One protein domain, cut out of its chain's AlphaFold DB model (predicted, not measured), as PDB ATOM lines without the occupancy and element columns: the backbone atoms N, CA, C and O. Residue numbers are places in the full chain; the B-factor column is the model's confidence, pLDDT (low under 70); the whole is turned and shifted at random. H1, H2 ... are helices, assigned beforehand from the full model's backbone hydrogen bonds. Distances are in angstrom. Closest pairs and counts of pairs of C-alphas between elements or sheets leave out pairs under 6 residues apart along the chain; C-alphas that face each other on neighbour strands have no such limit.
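What this domain is: This is residues 351 to 434 of the 437 residues of the protein "ddrB-ParB domain-containing protein" of Helicobacter pylori UM023 (UniProt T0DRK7). Helix H3 runs through the middle, and H1 and H2 cross it nearly at right angles on opposite sides, like two bars over a third. H4 packs on the beginning of H1, at one end of the whole. You will read 84 residues with four named helices, in the order H1, H2, H3, H4, and no named strand; the class is all helix. The whole is compact, with a radius of gyration of the C-alphas of 13.3 A and spans of 38 by 26 by 25 A.

How they stand to each other: Start at H1, residues 353 to 364, and look on to H3, residues 400 to 414: they touch, about perpendicular at 85 degrees, with the C-alphas of Met 361 and Ser 409 closest at 4.7 A. Next find H2, residues 380 to 391, which touches H3 at residues 402 to 407 alone, also about perpendicular at 85 degrees; the closest C-alphas are those of Ala 388 and Val 403, 5.0 A apart. H1 and H2 are close but not clearly touching, with the C-alphas of Tyr 364 and Leu 391 closest at 6.8 A. Last comes H4, residues 423 to 433, which H1 touches with residues 353 to 357 alone, at a steep tilt of 50 degrees, opposite ways; the C-alphas of Ser 354 and Leu 424 are closest, at 5.3 A. H3 and H4 are only just apart, at 8.1 A, and H2 and H4 are apart. The helix packing is mostly crossed, with no touching pair at a shallow tilt. In H1, H2 and H4 each O i to N i+4 pair is within hydrogen-bond range; in H3, 10 of 11 are.

Where its parts are: Find C-alpha 353 at (176.583, 231.296, 153.524), where H1 begins; it runs 16.5 A to residue 364. H2 covers 16.8 A from residue 380 to 391. H3, the longest helix by residues, starts at C-alpha 400, (165.579, 233.352, 142.317), and covers 22.0 A to residue 414. H4 covers 15.4 A and ends at C-alpha 433, (185.447, 239.543, 150.208).

The domain as a whole: The two C-alphas farthest apart are those of Lys 396 and Asn 420, 41.2 A. The link from H1 to H2, residues 365 to 379, is long; the links H2 to H3 and H3 to H4 are short. The printed part has no cut, and its mean pLDDT is 86.4; look to residue 351 for the one value under 70.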
ATOM      1  N   ASN A 351     172.766 231.454 159.439       63.59
ATOM      2  CA  ASN A 351     173.410 232.736 159.736       63.59
ATOM      3  C   ASN A 351     174.715 232.894 158.934       63.59
ATOM      4  O   ASN A 351     175.431 233.880 159.113       63.59
ATOM      5  N   SER A 352     175.055 231.903 158.102       70.69
ATOM      6  CA  SER A 352     176.250 231.861 157.264       70.69
ATOM      7  C   SER A 352     175.907 231.353 155.868       70.69
ATOM      8  O   SER A 352     174.928 230.636 155.664       70.69
ATOM      9  N   PHE A 353     176.743 231.716 154.906       76.38
ATOM     10  CA  PHE A 353     176.583 231.296 153.524       76.38
ATOM     11  C   PHE A 353     176.961 229.820 153.335       76.38
ATOM     12  O   PHE A 353     176.327 229.120 152.551       76.38
ATOM     13  N   SER A 354     177.909 229.306 154.131       78.62
ATOM     14  CA  SER A 354     178.180 227.866 154.243       78.62
ATOM     15  C   SER A 354     176.941 227.035 154.582       78.62
ATOM     16  O   SER A 354     176.763 225.960 154.012       78.62
ATOM     17  N   ASP A 355     176.075 227.514 155.485       79.56
ATOM     18  CA  ASP A 355     174.837 226.806 155.835       79.56
ATOM     19  C   ASP A 355     173.885 226.752 154.620       79.56
ATOM     20  O   ASP A 355     173.303 225.702 154.334       79.56
ATOM     21  N   THR A 356     173.779 227.852 153.860       82.00
ATOM     22  CA  THR A 356     173.013 227.911 152.602       82.00
ATOM     23  C   THR A 356     173.565 226.935 151.568       82.00
ATOM     24  O   THR A 356     172.811 226.138 151.011       82.00
ATOM     25  N   LEU A 357     174.883 226.940 151.350       86.56
ATOM     26  CA  LEU A 357     175.554 226.029 150.427       86.56
ATOM     27  C   LEU A 357     175.301 224.565 150.812       86.56
ATOM     28  O   LEU A 357     174.873 223.783 149.969       86.56
ATOM     29  N   LEU A 358     175.500 224.194 152.079       88.56
ATOM     30  CA  LEU A 358     175.242 222.833 152.557       88.56
ATOM     31  C   LEU A 358     173.781 222.415 152.372       88.56
ATOM     32  O   LEU A 358     173.508 221.276 151.985       88.56
ATOM     33  N   SER A 359     172.832 223.319 152.619       88.44
ATOM     34  CA  SER A 359     171.414 223.050 152.374       88.44
ATOM     35  C   SER A 359     171.116 222.832 150.889       88.44
ATOM     36  O   SER A 359     170.434 221.869 150.521       88.44
ATOM     37  N   ALA A 360     171.667 223.683 150.022       90.62
ATOM     38  CA  ALA A 360     171.534 223.566 148.576       90.62
ATOM     39  C   ALA A 360     172.122 222.236 148.077       90.62
ATOM     40  O   ALA A 360     171.423 221.452 147.436       90.62
ATOM     41  N   MET A 361     173.358 221.919 148.475       91.06
ATOM     42  CA  MET A 361     173.996 220.626 148.219       91.06
ATOM     43  C   MET A 361     173.097 219.466 148.649       91.06
ATOM     44  O   MET A 361     172.869 218.532 147.887       91.06
ATOM     45  N   SER A 362     172.524 219.542 149.849       91.69
ATOM     46  CA  SER A 362     171.663 218.483 150.386       91.69
ATOM     47  C   SER A 362     170.375 218.294 149.594       91.69
ATOM     48  O   SER A 362     169.876 217.176 149.498       91.69
ATOM     49  N   SER A 363     169.857 219.370 149.005       90.50
ATOM     50  CA  SER A 363     168.610 219.360 148.241       90.50
ATOM     51  C   SER A 363     168.806 218.864 146.810       90.50
ATOM     52  O   SER A 363     167.921 218.202 146.275       90.50
ATOM     53  N   TYR A 364     169.952 219.153 146.185       91.38
ATOM     54  CA  TYR A 364     170.152 218.900 144.754       91.38
ATOM     55  C   TYR A 364     171.193 217.828 144.425       91.38
ATOM     56  O   TYR A 364     171.212 217.389 143.276       91.38
ATOM     57  N   ASN A 365     172.013 217.360 145.378       90.62
ATOM     58  CA  ASN A 365     173.124 216.430 145.106       90.62
ATOM     59  C   ASN A 365     172.717 215.243 144.220       90.62
ATOM     60  O   ASN A 365     173.391 214.939 143.239       90.62
ATOM     61  N   ASP A 366     171.591 214.598 144.524       88.88
ATOM     62  CA  ASP A 366     171.155 213.407 143.788       88.88
ATOM     63  C   ASP A 366     170.486 213.742 142.454       88.88
ATOM     64  O   ASP A 366     170.406 212.881 141.577       88.88
ATOM     65  N   LYS A 367     170.049 214.996 142.275       91.25
ATOM     66  CA  LYS A 367     169.480 215.507 141.025       91.25
ATOM     67  C   LYS A 367     170.564 215.903 140.020       91.25
ATOM     68  O   LYS A 367     170.300 215.877 138.821       91.25
ATOM     69  N   LEU A 368     171.796 216.178 140.465       90.88
ATOM     70  CA  LEU A 368     172.920 216.549 139.589       90.88
ATOM     71  C   LEU A 368     173.219 215.500 138.510       90.88
ATOM     72  O   LEU A 368     173.598 215.855 137.396       90.88
ATOM     73  N   LYS A 369     172.962 214.214 138.785       90.06
ATOM     74  CA  LYS A 369     173.097 213.120 137.803       90.06
ATOM     75  C   LYS A 369     172.185 213.269 136.576       90.06
ATOM     76  O   LYS A 369     172.358 212.560 135.592       90.06
ATOM     77  N   HIS A 370     171.176 214.134 136.659       90.25
ATOM     78  CA  HIS A 370     170.236 214.411 135.582       90.25
ATOM     79  C   HIS A 370     170.636 215.600 134.708       90.25
ATOM     80  O   HIS A 370     169.919 215.904 133.753       90.25
ATOM     81  N   LEU A 371     171.744 216.276 135.023       92.25
ATOM     82  CA  LEU A 371     172.246 217.362 134.197       92.25
ATOM     83  C   LEU A 371     172.682 216.834 132.822       92.25
ATOM     84  O   LEU A 371     173.312 215.776 132.737       92.25
ATOM     85  N   PRO A 372     172.369 217.555 131.734       91.88
ATOM     86  CA  PRO A 372     172.924 217.243 130.431       91.88
ATOM     87  C   PRO A 372     174.447 217.461 130.438       91.88
ATOM     88  O   PRO A 372     174.952 218.310 131.174       91.88
ATOM     89  N   PRO A 373     175.195 216.758 129.572       89.88
ATOM     90  CA  PRO A 373     176.645 216.930 129.468       89.88
ATOM     91  C   PRO A 373     177.053 218.319 128.948       89.88
ATOM     92  O   PRO A 373     178.197 218.728 129.121       89.88
ATOM     93  N   LYS A 374     176.137 219.038 128.286       90.88
ATOM     94  CA  LYS A 374     176.357 220.382 127.753       90.88
ATOM     95  C   LYS A 374     175.064 221.193 127.822       90.88
ATOM     96  O   LYS A 374     173.993 220.668 127.522       90.88
ATOM     97  N   PHE A 375     175.198 222.472 128.154       91.69
ATOM     98  CA  PHE A 375     174.157 223.481 127.994       91.69
ATOM     99  C   PHE A 375     174.543 224.428 126.858       91.69
ATOM    100  O   PHE A 375     175.702 224.829 126.751       91.69
ATOM    101  N   GLU A 376     173.574 224.787 126.020       92.94
ATOM    102  CA  GLU A 376     173.726 225.852 125.028       92.94
ATOM    103  C   GLU A 376     173.032 227.097 125.584       92.94
ATOM    104  O   GLU A 376     171.821 227.097 125.816       92.94
ATOM    105  N   SER A 377     173.803 228.152 125.839       92.81
ATOM    106  CA  SER A 377     173.285 229.395 126.406       92.81
ATOM    107  C   SER A 377     173.958 230.605 125.774       92.81
ATOM    108  O   SER A 377     175.145 230.577 125.456       92.81
ATOM    109  N   ASP A 378     173.187 231.674 125.620       93.00
ATOM    110  CA  ASP A 378     173.611 232.980 125.115       93.00
ATOM    111  C   ASP A 378     174.094 233.928 126.227       93.00
ATOM    112  O   ASP A 378     174.742 234.934 125.947       93.00
ATOM    113  N   SER A 379     173.806 233.606 127.492       95.31
ATOM    114  CA  SER A 379     174.223 234.385 128.661       95.31
ATOM    115  C   SER A 379     174.410 233.515 129.906       95.31
ATOM    116  O   SER A 379     173.916 232.385 129.991       95.31
ATOM    117  N   VAL A 380     175.110 234.056 130.905       91.62
ATOM    118  CA  VAL A 380     175.289 233.403 132.215       91.62
ATOM    119  C   VAL A 380     173.952 233.270 132.949       91.62
ATOM    120  O   VAL A 380     173.678 232.227 133.535       91.62
ATOM    121  N   GLU A 381     173.089 234.283 132.868       92.19
ATOM    122  CA  GLU A 381     171.771 234.261 133.509       92.19
ATOM    123  C   GLU A 381     170.861 233.184 132.901       92.19
ATOM    124  O   GLU A 381     170.227 232.414 133.628       92.19
ATOM    125  N   ASN A 382     170.825 233.073 131.570       93.06
ATOM    126  CA  ASN A 382     170.072 232.012 130.904       93.06
ATOM    127  C   ASN A 382     170.638 230.630 131.277       93.06
ATOM    128  O   ASN A 382     169.873 229.732 131.625       93.06
ATOM    129  N   LEU A 383     171.966 230.480 131.336       94.38
ATOM    130  CA  LEU A 383     172.604 229.229 131.753       94.38
ATOM    131  C   LEU A 383     172.193 228.840 133.180       94.38
ATOM    132  O   LEU A 383     171.774 227.705 133.409       94.38
ATOM    133  N   ALA A 384     172.243 229.788 134.117       94.50
ATOM    134  CA  ALA A 384     171.846 229.565 135.502       94.50
ATOM    135  C   ALA A 384     170.381 229.108 135.610       94.50
ATOM    136  O   ALA A 384     170.070 228.158 136.335       94.50
ATOM    137  N   ASN A 385     169.487 229.728 134.835       93.50
ATOM    138  CA  ASN A 385     168.082 229.334 134.754       93.50
ATOM    139  C   ASN A 385     167.889 227.944 134.127       93.50
ATOM    140  O   ASN A 385     167.031 227.185 134.581       93.50
ATOM    141  N   GLN A 386     168.661 227.586 133.097       93.69
ATOM    142  CA  GLN A 386     168.598 226.256 132.484       93.69
ATOM    143  C   GLN A 386     169.006 225.160 133.471       93.69
ATOM    144  O   GLN A 386     168.297 224.159 133.586       93.69
ATOM    145  N   VAL A 387     170.091 225.365 134.228       94.69
ATOM    146  CA  VAL A 387     170.515 224.451 135.303       94.69
ATOM    147  C   VAL A 387     169.386 224.270 136.316       94.69
ATOM    148  O   VAL A 387     168.994 223.140 136.609       94.69
ATOM    149  N   ALA A 388     168.802 225.376 136.785       94.50
ATOM    150  CA  ALA A 388     167.707 225.347 137.747       94.50
ATOM    151  C   ALA A 388     166.494 224.566 137.228       94.50
ATOM    152  O   ALA A 388     165.978 223.719 137.940       94.50
ATOM    153  N   ARG A 389     166.079 224.766 135.971       92.06
ATOM    154  CA  ARG A 389     164.945 224.038 135.366       92.06
ATOM    155  C   ARG A 389     165.172 222.532 135.262       92.06
ATOM    156  O   ARG A 389     164.217 221.767 135.354       92.06
ATOM    157  N   VAL A 390     166.413 222.094 135.043       92.44
ATOM    158  CA  VAL A 390     166.731 220.656 134.991       92.44
ATOM    159  C   VAL A 390     166.638 220.021 136.378       92.44
ATOM    160  O   VAL A 390     166.178 218.882 136.500       92.44
ATOM    161  N   LEU A 391     167.073 220.751 137.409       92.00
ATOM    162  CA  LEU A 391     167.093 220.280 138.792       92.00
ATOM    163  C   LEU A 391     165.740 220.465 139.511       92.00
ATOM    164  O   LEU A 391     165.407 219.668 140.385       92.00
ATOM    165  N   GLU A 392     164.934 221.445 139.100       89.88
ATOM    166  CA  GLU A 392     163.608 221.778 139.639       89.88
ATOM    167  C   GLU A 392     162.495 221.408 138.662       89.88
ATOM    168  O   GLU A 392     161.761 222.258 138.156       89.88
ATOM    169  N   ARG A 393     162.380 220.113 138.369       78.62
ATOM    170  CA  ARG A 393     161.466 219.596 137.339       78.62
ATOM    171  C   ARG A 393     159.999 219.960 137.579       78.62
ATOM    172  O   ARG A 393     159.258 220.135 136.613       78.62
ATOM    173  N   ASP A 394     159.606 220.102 138.839       75.19
ATOM    174  CA  ASP A 394     158.235 220.428 139.233       75.19
ATOM    175  C   ASP A 394     157.953 221.941 139.207       75.19
ATOM    176  O   ASP A 394     156.800 222.372 139.090       75.19
ATOM    177  N   ALA A 395     158.998 222.777 139.226       77.94
ATOM    178  CA  ALA A 395     158.868 224.225 139.150       77.94
ATOM    179  C   ALA A 395     158.878 224.696 137.688       77.94
ATOM    180  O   ALA A 395     159.923 224.830 137.051       77.94
ATOM    181  N   LYS A 396     157.699 225.051 137.157       75.31
ATOM    182  CA  LYS A 396     157.579 225.645 135.807       75.31
ATOM    183  C   LYS A 396     158.464 226.882 135.617       75.31
ATOM    184  O   LYS A 396     158.971 227.114 134.522       75.31
ATOM    185  N   ILE A 397     158.606 227.687 136.669       85.00
ATOM    186  CA  ILE A 397     159.484 228.855 136.726       85.00
ATOM    187  C   ILE A 397     160.202 228.792 138.078       85.00
ATOM    188  O   ILE A 397     159.563 229.071 139.095       85.00
ATOM    189  N   PRO A 398     161.488 228.400 138.111       87.25
ATOM    190  CA  PRO A 398     162.272 228.423 139.338       87.25
ATOM    191  C   PRO A 398     162.341 229.845 139.904       87.25
ATOM    192  O   PRO A 398     162.542 230.812 139.167       87.25
ATOM    193  N   SER A 399     162.166 229.982 141.215       90.56
ATOM    194  CA  SER A 399     162.388 231.249 141.917       90.56
ATOM    195  C   SER A 399     163.873 231.625 141.930       90.56
ATOM    196  O   SER A 399     164.735 230.770 141.746       90.56
ATOM    197  N   HIS A 400     164.188 232.891 142.215       89.31
ATOM    198  CA  HIS A 400     165.579 233.352 142.317       89.31
ATOM    199  C   HIS A 400     166.416 232.490 143.281       89.31
ATOM    200  O   HIS A 400     167.505 232.057 142.926       89.31
ATOM    201  N   THR A 401     165.867 232.145 144.449       87.81
ATOM    202  CA  THR A 401     166.527 231.274 145.433       87.81
ATOM    203  C   THR A 401     166.746 229.854 144.912       87.81
ATOM    204  O   THR A 401     167.783 229.256 145.178       87.81
ATOM    205  N   GLN A 402     165.801 229.301 144.150       90.31
ATOM    206  CA  GLN A 402     165.981 227.983 143.532       90.31
ATOM    207  C   GLN A 402     167.055 228.020 142.444       90.31
ATOM    208  O   GLN A 402     167.857 227.096 142.346       90.31
ATOM    209  N   VAL A 403     167.109 229.103 141.660       93.12
ATOM    210  CA  VAL A 403     168.178 229.318 140.680       93.12
ATOM    211  C   VAL A 403     169.531 229.401 141.378       93.12
ATOM    212  O   VAL A 403     170.456 228.693 140.984       93.12
ATOM    213  N   GLU A 404     169.642 230.200 142.435       90.06
ATOM    214  CA  GLU A 404     170.863 230.317 143.230       90.06
ATOM    215  C   GLU A 404     171.280 228.954 143.800       90.06
ATOM    216  O   GLU A 404     172.368 228.470 143.492       90.06
ATOM    217  N   ASN A 405     170.400 228.271 144.536       90.62
ATOM    218  CA  ASN A 405     170.721 226.999 145.185       90.62
ATOM    219  C   ASN A 405     171.085 225.887 144.184       90.62
ATOM    220  O   ASN A 405     172.018 225.118 144.425       90.62
ATOM    221  N   ALA A 406     170.398 225.812 143.041       93.19
ATOM    222  CA  ALA A 406     170.726 224.867 141.976       93.19
ATOM    223  C   ALA A 406     172.158 225.079 141.451       93.19
ATOM    224  O   ALA A 406     172.924 224.124 141.301       93.19
ATOM    225  N   ASN A 407     172.545 226.336 141.219       93.06
ATOM    226  CA  ASN A 407     173.876 226.681 140.719       93.06
ATOM    227  C   ASN A 407     174.961 226.560 141.801       93.06
ATOM    228  O   ASN A 407     176.066 226.109 141.499       93.06
ATOM    229  N   LEU A 408     174.647 226.861 143.064       90.56
ATOM    230  CA  LEU A 408     175.521 226.575 144.205       90.56
ATOM    231  C   LEU A 408     175.820 225.079 144.314       90.56
ATOM    232  O   LEU A 408     176.977 224.677 144.458       90.56
ATOM    233  N   SER A 409     174.791 224.238 144.180       91.44
ATOM    234  CA  SER A 409     174.982 222.792 144.180       91.44
ATOM    235  C   SER A 409     175.801 222.326 142.974       91.44
ATOM    236  O   SER A 409     176.632 221.432 143.132       91.44
ATOM    237  N   LEU A 410     175.621 222.923 141.791       92.56
ATOM    238  CA  LEU A 410     176.443 222.613 140.617       92.56
ATOM    239  C   LEU A 410     177.917 222.966 140.843       92.56
ATOM    240  O   LEU A 410     178.788 222.149 140.561       92.56
ATOM    241  N   LEU A 411     178.210 224.147 141.389       88.81
ATOM    242  CA  LEU A 411     179.577 224.545 141.729       88.81
ATOM    243  C   LEU A 411     180.217 223.542 142.697       88.81
ATOM    244  O   LEU A 411     181.336 223.079 142.478       88.81
ATOM    245  N   SER A 412     179.475 223.158 143.735       85.75
ATOM    246  CA  SER A 412     179.935 222.200 144.741       85.75
ATOM    247  C   SER A 412     180.190 220.792 144.192       85.75
ATOM    248  O   SER A 412     180.927 220.021 144.797       85.75
ATOM    249  N   HIS A 413     179.591 220.448 143.048       86.56
ATOM    250  CA  HIS A 413     179.815 219.171 142.378       86.56
ATOM    251  C   HIS A 413     181.244 219.048 141.843       86.56
ATOM    252  O   HIS A 413     181.813 217.960 141.827       86.56
ATOM    253  N   TYR A 414     181.816 220.174 141.408       85.38
ATOM    254  CA  TYR A 414     183.157 220.247 140.832       85.38
ATOM    255  C   TYR A 414     184.218 220.708 141.834       85.38
ATOM    256  O   TYR A 414     185.412 220.608 141.549       85.38
ATOM    257  N   ALA A 415     183.804 221.214 142.993       85.12
ATOM    258  CA  ALA A 415     184.702 221.672 144.039       85.12
ATOM    259  C   ALA A 415     184.884 220.607 145.129       85.12
ATOM    260  O   ALA A 415     183.932 219.984 145.590       85.12
ATOM    261  N   THR A 416     186.124 220.428 145.581       83.31
ATOM    262  CA  THR A 416     186.477 219.472 146.640       83.31
ATOM    263  C   THR A 416     187.317 220.132 147.721       83.31
ATOM    264  O   THR A 416     187.997 221.132 147.484       83.31
ATOM    265  N   ASN A 417     187.334 219.517 148.900       84.88
ATOM    266  CA  ASN A 417     188.199 219.928 150.001       84.88
ATOM    267  C   ASN A 417     189.692 219.866 149.635       84.88
ATOM    268  O   ASN A 417     190.149 218.913 149.000       84.88
ATOM    269  N   THR A 418     190.465 220.856 150.094       83.81
ATOM    270  CA  THR A 418     191.924 220.947 149.889       83.81
ATOM    271  C   THR A 418     192.679 220.783 151.215       83.81
ATOM    272  O   THR A 418     192.062 220.899 152.274       83.81
ATOM    273  N   PRO A 419     194.012 220.557 151.213       80.06
ATOM    274  CA  PRO A 419     194.765 220.367 152.459       80.06
ATOM    275  C   PRO A 419     194.704 221.566 153.412       80.06
ATOM    276  O   PRO A 419     194.781 221.393 154.626       80.06
ATOM    277  N   ASN A 420     194.584 222.773 152.855       75.88
ATOM    278  CA  ASN A 420     194.684 224.016 153.616       75.88
ATOM    279  C   ASN A 420     193.317 224.577 154.007       75.88
ATOM    280  O   ASN A 420     193.191 225.145 155.086       75.88
ATOM    281  N   ASN A 421     192.307 224.421 153.147       77.50
ATOM    282  CA  ASN A 421     190.976 224.973 153.369       77.50
ATOM    283  C   ASN A 421     189.896 223.965 152.978       77.50
ATOM    284  O   ASN A 421     189.990 223.322 151.922       77.50
ATOM    285  N   SER A 422     188.852 223.892 153.802       79.62
ATOM    286  CA  SER A 422     187.602 223.245 153.401       79.62
ATOM    287  C   SER A 422     186.869 224.081 152.352       79.62
ATOM    288  O   SER A 422     187.052 225.301 152.286       79.62
ATOM    289  N   PHE A 423     186.045 223.442 151.523       82.25
ATOM    290  CA  PHE A 423     185.267 224.154 150.510       82.25
ATOM    291  C   PHE A 423     184.326 225.174 151.167       82.25
ATOM    292  O   PHE A 423     184.247 226.312 150.707       82.25
ATOM    293  N   LEU A 424     183.725 224.821 152.308       81.44
ATOM    294  CA  LEU A 424     182.905 225.740 153.110       81.44
ATOM    295  C   LEU A 424     183.693 226.968 153.600       81.44
ATOM    296  O   LEU A 424     183.232 228.097 153.452       81.44
ATOM    297  N   GLU A 425     184.909 226.776 154.128       80.50
ATOM    298  CA  GLU A 425     185.761 227.887 154.590       80.50
ATOM    299  C   GLU A 425     186.137 228.838 153.446       80.50
ATOM    300  O   GLU A 425     186.117 230.058 153.620       80.50
ATOM    301  N   VAL A 426     186.466 228.297 152.267       82.25
ATOM    302  CA  VAL A 426     186.749 229.117 151.079       82.25
ATOM    303  C   VAL A 426     185.516 229.912 150.681       82.25
ATOM    304  O   VAL A 426     185.636 231.094 150.371       82.25
ATOM    305  N   PHE A 427     184.339 229.293 150.716       80.19
ATOM    306  CA  PHE A 427     183.108 229.917 150.257       80.19
ATOM    307  C   PHE A 427     182.621 231.027 151.193       80.19
ATOM    308  O   PHE A 427     182.298 232.119 150.725       80.19
ATOM    309  N   ASP A 428     182.673 230.818 152.511       79.12
ATOM    310  CA  ASP A 428     182.399 231.882 153.486       79.12
ATOM    311  C   ASP A 428     183.387 233.050 153.348       79.12
ATOM    312  O   ASP A 428     183.004 234.211 153.513       79.12
ATOM    313  N   ASN A 429     184.660 232.773 153.045       80.62
ATOM    314  CA  ASN A 429     185.658 233.819 152.822       80.62
ATOM    315  C   ASN A 429     185.439 234.552 151.496       80.62
ATOM    316  O   ASN A 429     185.536 235.777 151.462       80.62
ATOM    317  N   ALA A 430     185.124 233.838 150.418       77.25
ATOM    318  CA  ALA A 430     184.808 234.426 149.122       77.25
ATOM    319  C   ALA A 430     183.587 235.346 149.241       77.25
ATOM    320  O   ALA A 430     183.644 236.504 148.850       77.25
ATOM    321  N   TYR A 431     182.524 234.888 149.900       71.31
ATOM    322  CA  TYR A 431     181.298 235.663 150.085       71.31
ATOM    323  C   TYR A 431     181.471 236.943 150.923       71.31
ATOM    324  O   TYR A 431     180.710 237.903 150.783       71.31
ATOM    325  N   LYS A 432     182.460 236.963 151.824       75.31
ATOM    326  CA  LYS A 432     182.808 238.156 152.611       75.31
ATOM    327  C   LYS A 432     183.626 239.180 151.828       75.31
ATOM    328  O   LYS A 432     183.572 240.352 152.177       75.31
ATOM    329  N   ASN A 433     184.404 238.734 150.841       75.75
ATOM    330  CA  ASN A 433     185.447 239.543 150.208       75.75
ATOM    331  C   ASN A 433     185.210 239.829 148.718       75.75
ATOM    332  O   ASN A 433     185.911 240.667 148.159       75.75
ATOM    333  N   LEU A 434     184.284 239.129 148.063       70.75
ATOM    334  CA  LEU A 434     183.906 239.402 146.679       70.75
ATOM    335  C   LEU A 434     182.848 240.506 146.636       70.75
ATOM    336  O   LEU A 434     181.897 240.487 147.426       70.75
TER     337      LEU A 434